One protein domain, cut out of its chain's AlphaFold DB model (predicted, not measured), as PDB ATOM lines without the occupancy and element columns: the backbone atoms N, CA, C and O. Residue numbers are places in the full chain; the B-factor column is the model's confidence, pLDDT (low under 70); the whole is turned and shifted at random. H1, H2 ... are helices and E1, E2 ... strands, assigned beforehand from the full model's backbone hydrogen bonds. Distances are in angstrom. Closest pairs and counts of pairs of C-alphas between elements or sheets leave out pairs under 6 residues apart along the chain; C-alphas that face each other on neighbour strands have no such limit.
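AT A GLANCE: This is residues 304 to 368 of the 578 residues of an uncharacterized protein of Absidia glauca (UniProt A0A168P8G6). One long helix, H2, makes the length of one side of this domain, with its first part under a small head built of a two-strand ribbon, E1 and E2, the short helix H1 and a long loop, residues 307 to 325. Residues 360 to 368, of which 360 to 366 belong to H2, stick out from the head, and so do residues 340 to 345 of the link from E2 to H2. The printed part has 65 residues, with two named helices and two named strands in the order E1, H1, E2, H2; the sheet has the order E1 - E2 and is antiparallel, and the class is mixed, helices and strands. The whole is only just loose, close to compact, with a radius of gyration of the C-alphas of 13.2 A, and its outline is flat, spanning 38 by 35 by 17 A.

HOW THE PARTS SIT: E1, residues 304 to 306, and E2, residues 333 to 337, are antiparallel neighbours with 146 degrees between their directions. The C-alphas of Lys 305 and Thr 334 face each other at 5.0 A. N 305 and O 334 are 2.8 A apart, and N 334 and O 305 are also 2.8 A apart, both within hydrogen-bond range. H1, residues 326 to 332, comes closest to E1 with the C-alphas of Leu 332 and Ala 306, 6.0 A apart. H2, residues 348 to 366, comes closest to E1 with the C-alphas of Leu 350 and Tyr 304, 7.8 A apart. H1 and H2 are near each other, with 5 pairs of C-alphas within 10 A. In H1 every O i to N i+4 pair is within hydrogen-bond range, and in H2 14 of 15 are.

IN THESE COORDINATES: E1 begins at C-alpha 304, at (23.249, 7.030, 176.773), and is 6.4 A long from first to last C-alpha. After residues 307 to 325, H1 runs 10.1 A from C-alpha 326, at (11.535, 1.452, 170.823). E2 follows at once and is 11.6 A long. H2 is 27.3 A long and ends at C-alpha 366, at (9.235, 26.944, 157.109).

THE WHOLE: The C-alphas of Lys 340 and Lys 368, the two farthest apart, are 39.1 A apart. Residues 340 to 345 stand free, and so do residues 360 to 368, of which 360 to 366 belong to H2. Without these stretches the body of 50 residues spans 29 by 27 by 15 A. The link from E1 to H1, 19 residues, is long; that from H1 to E2 is tight; that from E2 to H2, 10 residues, is short. The printed part has no cut. The mean pLDDT of the printed part is 81.8, and residues 308 to 314 and 341 to 345 are under 70.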
ATOM      1  N   TYR A 304      23.563   7.730 178.012       90.81
ATOM      2  CA  TYR A 304      23.249   7.030 176.773       90.81
ATOM      3  C   TYR A 304      24.534   6.802 175.992       90.81
ATOM      4  O   TYR A 304      25.264   7.740 175.681       90.81
ATOM      5  N   LYS A 305      24.832   5.545 175.685       90.94
ATOM      6  CA  LYS A 305      25.949   5.170 174.826       90.94
ATOM      7  C   LYS A 305      25.406   4.876 173.438       90.94
ATOM      8  O   LYS A 305      24.649   3.926 173.285       90.94
ATOM      9  N   ALA A 306      25.836   5.653 172.450       88.69
ATOM     10  CA  ALA A 306      25.630   5.318 171.049       88.69
ATOM     11  C   ALA A 306      26.359   4.006 170.707       88.69
ATOM     12  O   ALA A 306      27.530   3.817 171.053       88.69
ATOM     13  N   GLU A 307      25.663   3.103 170.033       83.31
ATOM     14  CA  GLU A 307      26.224   1.900 169.434       83.31
ATOM     15  C   GLU A 307      26.578   2.150 167.959       83.31
ATOM     16  O   GLU A 307      26.150   3.125 167.333       83.31
ATOM     17  N   GLY A 308      27.422   1.278 167.402       68.12
ATOM     18  CA  GLY A 308      27.762   1.318 165.977       68.12
ATOM     19  C   GLY A 308      26.539   1.077 165.086       68.12
ATOM     20  O   GLY A 308      25.510   0.595 165.552       68.12
ATOM     21  N   ALA A 309      26.650   1.391 163.791       66.50
ATOM     22  CA  ALA A 309      25.509   1.274 162.883       66.50
ATOM     23  C   ALA A 309      24.969  -0.161 162.800       66.50
ATOM     24  O   ALA A 309      25.737  -1.125 162.710       66.50
ATOM     25  N   VAL A 310      23.646  -0.280 162.726       65.25
ATOM     26  CA  VAL A 310      22.964  -1.530 162.386       65.25
ATOM     27  C   VAL A 310      22.892  -1.600 160.863       65.25
ATOM     28  O   VAL A 310      21.995  -1.048 160.226       65.25
ATOM     29  N   VAL A 311      23.897  -2.250 160.269       58.84
ATOM     30  CA  VAL A 311      24.163  -2.226 158.817       58.84
ATOM     31  C   VAL A 311      22.977  -2.734 157.991       58.84
ATOM     32  O   VAL A 311      22.647  -2.132 156.973       58.84
ATOM     33  N   LYS A 312      22.296  -3.795 158.451       58.84
ATOM     34  CA  LYS A 312      21.161  -4.406 157.732       58.84
ATOM     35  C   LYS A 312      19.973  -3.459 157.553       58.84
ATOM     36  O   LYS A 312      19.295  -3.540 156.536       58.84
ATOM     37  N   GLU A 313      19.760  -2.550 158.502       59.00
ATOM     38  CA  GLU A 313      18.628  -1.613 158.488       59.00
ATOM     39  C   GLU A 313      19.052  -0.176 158.154       59.00
ATOM     40  O   GLU A 313      18.222   0.725 158.105       59.00
ATOM     41  N   LYS A 314      20.348   0.044 157.872       65.75
ATOM     42  CA  LYS A 314      20.959   1.365 157.624       65.75
ATOM     43  C   LYS A 314      20.695   2.379 158.742       65.75
ATOM     44  O   LYS A 314      20.702   3.585 158.501       65.75
ATOM     45  N   TYR A 315      20.493   1.898 159.964       71.88
ATOM     46  CA  TYR A 315      20.306   2.754 161.123       71.88
ATOM     47  C   TYR A 315      21.646   3.142 161.743       71.88
ATOM     48  O   TYR A 315      22.539   2.310 161.928       71.88
ATOM     49  N   TYR A 316      21.769   4.422 162.091       79.06
ATOM     50  CA  TYR A 316      22.909   4.995 162.794       79.06
ATOM     51  C   TYR A 316      22.420   5.659 164.078       79.06
ATOM     52  O   TYR A 316      21.357   6.271 164.085       79.06
ATOM     53  N   ALA A 317      23.223   5.600 165.140       87.62
ATOM     54  CA  ALA A 317      23.023   6.431 166.320       87.62
ATOM     55  C   ALA A 317      23.374   7.895 165.976       87.62
ATOM     56  O   ALA A 317      24.483   8.367 166.223       87.62
ATOM     57  N   ASP A 318      22.472   8.582 165.274       87.81
ATOM     58  CA  ASP A 318      22.659   9.930 164.726       87.81
ATOM     59  C   ASP A 318      21.718  10.986 165.318       87.81
ATOM     60  O   ASP A 318      21.771  12.140 164.898       87.81
ATOM     61  N   LEU A 319      20.928  10.601 166.322       91.12
ATOM     62  CA  LEU A 319      19.873  11.394 166.956       91.12
ATOM     63  C   LEU A 319      18.666  11.697 166.050       91.12
ATOM     64  O   LEU A 319      17.915  12.631 166.330       91.12
ATOM     65  N   SER A 320      18.437  10.910 164.995       91.44
ATOM     66  CA  SER A 320      17.183  10.963 164.239       91.44
ATOM     67  C   SER A 320      15.997  10.548 165.110       91.44
ATOM     68  O   SER A 320      16.087   9.630 165.931       91.44
ATOM     69  N   TYR A 321      14.860  11.222 164.931       91.75
ATOM     70  CA  TYR A 321      13.633  10.867 165.631       91.75
ATOM     71  C   TYR A 321      12.895   9.740 164.909       91.75
ATOM     72  O   TYR A 321      12.359   9.923 163.818       91.75
ATOM     73  N   HIS A 322      12.795   8.587 165.566       88.75
ATOM     74  CA  HIS A 322      11.956   7.475 165.125       88.75
ATOM     75  C   HIS A 322      10.719   7.393 166.026       88.75
ATOM     76  O   HIS A 322      10.802   7.073 167.215       88.75
ATOM     77  N   ARG A 323       9.553   7.777 165.492       83.94
ATOM     78  CA  ARG A 323       8.315   7.943 166.273       83.94
ATOM     79  C   ARG A 323       7.907   6.635 166.959       83.94
ATOM     80  O   ARG A 323       7.376   5.743 166.308       83.94
ATOM     81  N   LYS A 324       8.043   6.596 168.292       73.94
ATOM     82  CA  LYS A 324       7.627   5.481 169.173       73.94
ATOM     83  C   LYS A 324       8.208   4.110 168.781       73.94
ATOM     84  O   LYS A 324       7.675   3.088 169.199       73.94
ATOM     85  N   ASP A 325       9.292   4.095 168.014       82.50
ATOM     86  CA  ASP A 325      10.000   2.879 167.625       82.50
ATOM     87  C   ASP A 325      11.051   2.553 168.689       82.50
ATOM     88  O   ASP A 325      12.192   3.005 168.619       82.50
ATOM     89  N   LEU A 326      10.632   1.840 169.736       81.00
ATOM     90  CA  LEU A 326      11.535   1.452 170.823       81.00
ATOM     91  C   LEU A 326      12.631   0.490 170.344       81.00
ATOM     92  O   LEU A 326      13.733   0.538 170.880       81.00
ATOM     93  N   GLU A 327      12.365  -0.318 169.311       83.44
ATOM     94  CA  GLU A 327      13.346  -1.253 168.750       83.44
ATOM     95  C   GLU A 327      14.523  -0.501 168.118       83.44
ATOM     96  O   GLU A 327      15.674  -0.869 168.355       83.44
ATOM     97  N   TYR A 328      14.264   0.607 167.409       84.56
ATOM     98  CA  TYR A 328      15.317   1.496 166.902       84.56
ATOM     99  C   TYR A 328      16.228   2.014 168.028       84.56
ATOM    100  O   TYR A 328      17.457   1.934 167.925       84.56
ATOM    101  N   TYR A 329      15.645   2.546 169.112       87.00
ATOM    102  CA  TYR A 329      16.439   3.125 170.202       87.00
ATOM    103  C   TYR A 329      17.203   2.055 170.979       87.00
ATOM    104  O   TYR A 329      18.384   2.256 171.255       87.00
ATOM    105  N   ASP A 330      16.577   0.918 171.279       86.12
ATOM    106  CA  ASP A 330      17.224  -0.187 171.992       86.12
ATOM    107  C   ASP A 330      18.347  -0.834 171.162       86.12
ATOM    108  O   ASP A 330      19.332  -1.319 171.723       86.12
ATOM    109  N   ALA A 331      18.245  -0.813 169.827       84.25
ATOM    110  CA  ALA A 331      19.283  -1.332 168.938       84.25
ATOM    111  C   ALA A 331      20.509  -0.408 168.818       84.25
ATOM    112  O   ALA A 331      21.625  -0.892 168.613       84.25
ATOM    113  N   LEU A 332      20.320   0.912 168.919       87.50
ATOM    114  CA  LEU A 332      21.364   1.909 168.652       87.50
ATOM    115  C   LEU A 332      21.881   2.643 169.885       87.50
ATOM    116  O   LEU A 332      22.917   3.302 169.799       87.50
ATOM    117  N   TYR A 333      21.185   2.558 171.014       89.44
ATOM    118  CA  TYR A 333      21.578   3.233 172.237       89.44
ATOM    119  C   TYR A 333      21.493   2.289 173.429       89.44
ATOM    120  O   TYR A 333      20.453   1.727 173.752       89.44
ATOM    121  N   THR A 334      22.596   2.185 174.160       89.94
ATOM    122  CA  THR A 334      22.629   1.509 175.455       89.94
ATOM    123  C   THR A 334      22.430   2.531 176.569       89.94
ATOM    124  O   THR A 334      23.223   3.466 176.707       89.94
ATOM    125  N   LEU A 335      21.440   2.322 177.440       89.12
ATOM    126  CA  LEU A 335      21.317   3.066 178.697       89.12
ATOM    127  C   LEU A 335      22.381   2.579 179.694       89.12
ATOM    128  O   LEU A 335      22.160   1.659 180.485       89.12
ATOM    129  N   ALA A 336      23.565   3.183 179.627       87.56
ATOM    130  CA  ALA A 336      24.736   2.795 180.405       87.56
ATOM    131  C   ALA A 336      24.591   3.120 181.900       87.56
ATOM    132  O   ALA A 336      25.103   2.380 182.741       87.56
ATOM    133  N   GLU A 337      23.875   4.192 182.241       87.12
ATOM    134  CA  GLU A 337      23.448   4.490 183.610       87.12
ATOM    135  C   GLU A 337      22.020   5.031 183.592       87.12
ATOM    136  O   GLU A 337      21.695   5.932 182.820       87.12
ATOM    137  N   LYS A 338      21.164   4.479 184.456       85.06
ATOM    138  CA  LYS A 338      19.776   4.930 184.581       85.06
ATOM    139  C   LYS A 338      19.719   6.297 185.272       85.06
ATOM    140  O   LYS A 338      20.468   6.497 186.237       85.06
ATOM    141  N   PRO A 339      18.799   7.188 184.861       80.38
ATOM    142  CA  PRO A 339      18.520   8.393 185.628       80.38
ATOM    143  C   PRO A 339      18.070   8.026 187.048       80.38
ATOM    144  O   PRO A 339      17.463   6.978 187.283       80.38
ATOM    145  N   LYS A 340      18.381   8.886 188.020       73.94
ATOM    146  CA  LYS A 340      17.902   8.745 189.401       73.94
ATOM    147  C   LYS A 340      16.795   9.763 189.660       73.94
ATOM    148  O   LYS A 340      17.087  10.946 189.769       73.94
ATOM    149  N   GLY A 341      15.555   9.305 189.802       65.62
ATOM    150  CA  GLY A 341      14.368  10.152 189.981       65.62
ATOM    151  C   GLY A 341      13.083   9.322 189.909       65.62
ATOM    152  O   GLY A 341      13.170   8.096 189.990       65.62
ATOM    153  N   LYS A 342      11.909   9.968 189.779       54.19
ATOM    154  CA  LYS A 342      10.615   9.289 189.523       54.19
ATOM    155  C   LYS A 342      10.721   8.354 188.304       54.19
ATOM    156  O   LYS A 342      11.656   8.491 187.524       54.19
ATOM    157  N   GLU A 343       9.796   7.400 188.181       53.44
ATOM    158  CA  GLU A 343       9.738   6.353 187.142       53.44
ATOM    159  C   GLU A 343       9.708   6.910 185.704       53.44
ATOM    160  O   GLU A 343       8.683   6.900 185.036       53.44
ATOM    161  N   VAL A 344      10.844   7.398 185.217       58.41
ATOM    162  CA  VAL A 344      11.066   7.752 183.816       58.41
ATOM    163  C   VAL A 344      11.507   6.473 183.113       58.41
ATOM    164  O   VAL A 344      12.477   5.836 183.553       58.41
ATOM    165  N   ASN A 345      10.814   6.059 182.048       65.38
ATOM    166  CA  ASN A 345      11.358   5.005 181.203       65.38
ATOM    167  C   ASN A 345      12.672   5.534 180.619       65.38
ATOM    168  O   ASN A 345      12.762   6.649 180.117       65.38
ATOM    169  N   GLY A 346      13.740   4.756 180.779       73.19
ATOM    170  CA  GLY A 346      15.098   5.268 180.665       73.19
ATOM    171  C   GLY A 346      15.429   5.884 179.304       73.19
ATOM    172  O   GLY A 346      16.295   6.751 179.265       73.19
ATOM    173  N   MET A 347      14.730   5.494 178.232       83.81
ATOM    174  CA  MET A 347      14.894   6.056 176.885       83.81
ATOM    175  C   MET A 347      14.022   7.284 176.596       83.81
ATOM    176  O   MET A 347      14.295   7.981 175.622       83.81
ATOM    177  N   ASP A 348      13.031   7.608 177.433       82.62
ATOM    178  CA  ASP A 348      12.074   8.696 177.173       82.62
ATOM    179  C   ASP A 348      12.778  10.044 176.989       82.62
ATOM    180  O   ASP A 348      12.462  10.773 176.052       82.62
ATOM    181  N   ASN A 349      13.791  10.349 177.810       83.19
ATOM    182  CA  ASN A 349      14.565  11.590 177.683       83.19
ATOM    183  C   ASN A 349      15.322  11.662 176.350       83.19
ATOM    184  O   ASN A 349      15.377  12.720 175.727       83.19
ATOM    185  N   LEU A 350      15.895  10.542 175.893       86.88
ATOM    186  CA  LEU A 350      16.567  10.480 174.596       86.88
ATOM    187  C   LEU A 350      15.551  10.665 173.462       86.88
ATOM    188  O   LEU A 350      15.802  11.439 172.548       86.88
ATOM    189  N   MET A 351      14.388  10.015 173.549       88.12
ATOM    190  CA  MET A 351      13.306  10.150 172.570       88.12
ATOM    191  C   MET A 351      12.694  11.556 172.544       88.12
ATOM    192  O   MET A 351      12.274  12.027 171.487       88.12
ATOM    193  N   ALA A 352      12.596  12.220 173.696       86.50
ATOM    194  CA  ALA A 352      12.165  13.608 173.801       86.50
ATOM    195  C   ALA A 352      13.194  14.538 173.153       86.50
ATOM    196  O   ALA A 352      12.819  15.411 172.377       86.50
ATOM    197  N   PHE A 353      14.485  14.296 173.390       88.31
ATOM    198  CA  PHE A 353      15.559  15.074 172.785       88.31
ATOM    199  C   PHE A 353      15.633  14.903 171.260       88.31
ATOM    200  O   PHE A 353      15.718  15.893 170.536       88.31
ATOM    201  N   THR A 354      15.538  13.674 170.739       91.12
ATOM    202  CA  THR A 354      15.504  13.451 169.283       91.12
ATOM    203  C   THR A 354      14.247  14.047 168.652       91.12
ATOM    204  O   THR A 354      14.342  14.661 167.590       91.12
ATOM    205  N   ARG A 355      13.082  13.948 169.317       91.44
ATOM    206  CA  ARG A 355      11.836  14.606 168.882       91.44
ATOM    207  C   ARG A 355      12.000  16.120 168.790       91.44
ATOM    208  O   ARG A 355      11.645  16.690 167.766       91.44
ATOM    209  N   PHE A 356      12.573  16.741 169.816       89.56
ATOM    210  CA  PHE A 356      12.848  18.175 169.836       89.56
ATOM    211  C   PHE A 356      13.718  18.604 168.641       89.56
ATOM    212  O   PHE A 356      13.390  19.571 167.960       89.56
ATOM    213  N   ILE A 357      14.783  17.855 168.325       91.25
ATOM    214  CA  ILE A 357      15.638  18.138 167.156       91.25
ATOM    215  C   ILE A 357      14.840  18.044 165.845       91.25
ATOM    216  O   ILE A 357      14.984  18.897 164.969       91.25
ATOM    217  N   ASP A 358      14.010  17.014 165.692       93.00
ATOM    218  CA  ASP A 358      13.180  16.806 164.500       93.00
ATOM    219  C   ASP A 358      12.119  17.907 164.320       93.00
ATOM    220  O   ASP A 358      11.949  18.436 163.219       93.00
ATOM    221  N   GLU A 359      11.441  18.302 165.398       91.56
ATOM    222  CA  GLU A 359      10.480  19.411 165.404       91.56
ATOM    223  C   GLU A 359      11.161  20.742 165.070       91.56
ATOM    224  O   GLU A 359      10.666  21.490 164.221       91.56
ATOM    225  N   GLN A 360      12.341  20.988 165.643       88.81
ATOM    226  CA  GLN A 360      13.157  22.155 165.334       88.81
ATOM    227  C   GLN A 360      13.535  22.196 163.848       88.81
ATOM    228  O   GLN A 360      13.373  23.229 163.202       88.81
ATOM    229  N   LEU A 361      13.995  21.085 163.266       91.88
ATOM    230  CA  LEU A 361      14.340  21.025 161.840       91.88
ATOM    231  C   LEU A 361      13.136  21.345 160.940       91.88
ATOM    232  O   LEU A 361      13.273  22.120 159.993       91.88
ATOM    233  N   LYS A 362      11.949  20.806 161.248       92.25
ATOM    234  CA  LYS A 362      10.707  21.097 160.506       92.25
ATOM    235  C   LYS A 362      10.290  22.561 160.627       92.25
ATOM    236  O   LYS A 362       9.845  23.165 159.649       92.25
ATOM    237  N   TRP A 363      10.448  23.143 161.813       89.50
ATOM    238  CA  TRP A 363      10.183  24.560 162.033       89.50
ATOM    239  C   TRP A 363      11.127  25.435 161.193       89.50
ATOM    240  O   TRP A 363      10.663  26.292 160.439       89.50
ATOM    241  N   GLN A 364      12.434  25.145 161.214       90.06
ATOM    242  CA  GLN A 364      13.452  25.874 160.442       90.06
ATOM    243  C   GLN A 364      13.233  25.794 158.923       90.06
ATOM    244  O   GLN A 364      13.602  26.713 158.192       90.06
ATOM    245  N   GLU A 365      12.623  24.717 158.416       89.62
ATOM    246  CA  GLU A 365      12.299  24.585 156.989       89.62
ATOM    247  C   GLU A 365      11.250  25.601 156.514       89.62
ATOM    248  O   GLU A 365      11.295  26.017 155.351       89.62
ATOM    249  N   THR A 366      10.350  26.028 157.405       88.19
ATOM    250  CA  THR A 366       9.235  26.944 157.109       88.19
ATOM    251  C   THR A 366       9.467  28.380 157.591       88.19
ATOM    252  O   THR A 366       8.818  29.282 157.074       88.19
ATOM    253  N   HIS A 367      10.431  28.607 158.492       86.62
ATOM    254  CA  HIS A 367      10.715  29.902 159.136       86.62
ATOM    255  C   HIS A 367      12.151  30.387 158.864       86.62
ATOM    256  O   HIS A 367      12.856  30.861 159.753       86.62
ATOM    257  N   LYS A 368      12.628  30.231 157.620       81.31
ATOM    258  CA  LYS A 368      14.017  30.559 157.235       81.31
ATOM    259  C   LYS A 368      14.381  32.025 157.474       81.31
ATOM    260  O   LYS A 368      15.517  32.303 157.846       81.31
TER     261      LYS A 368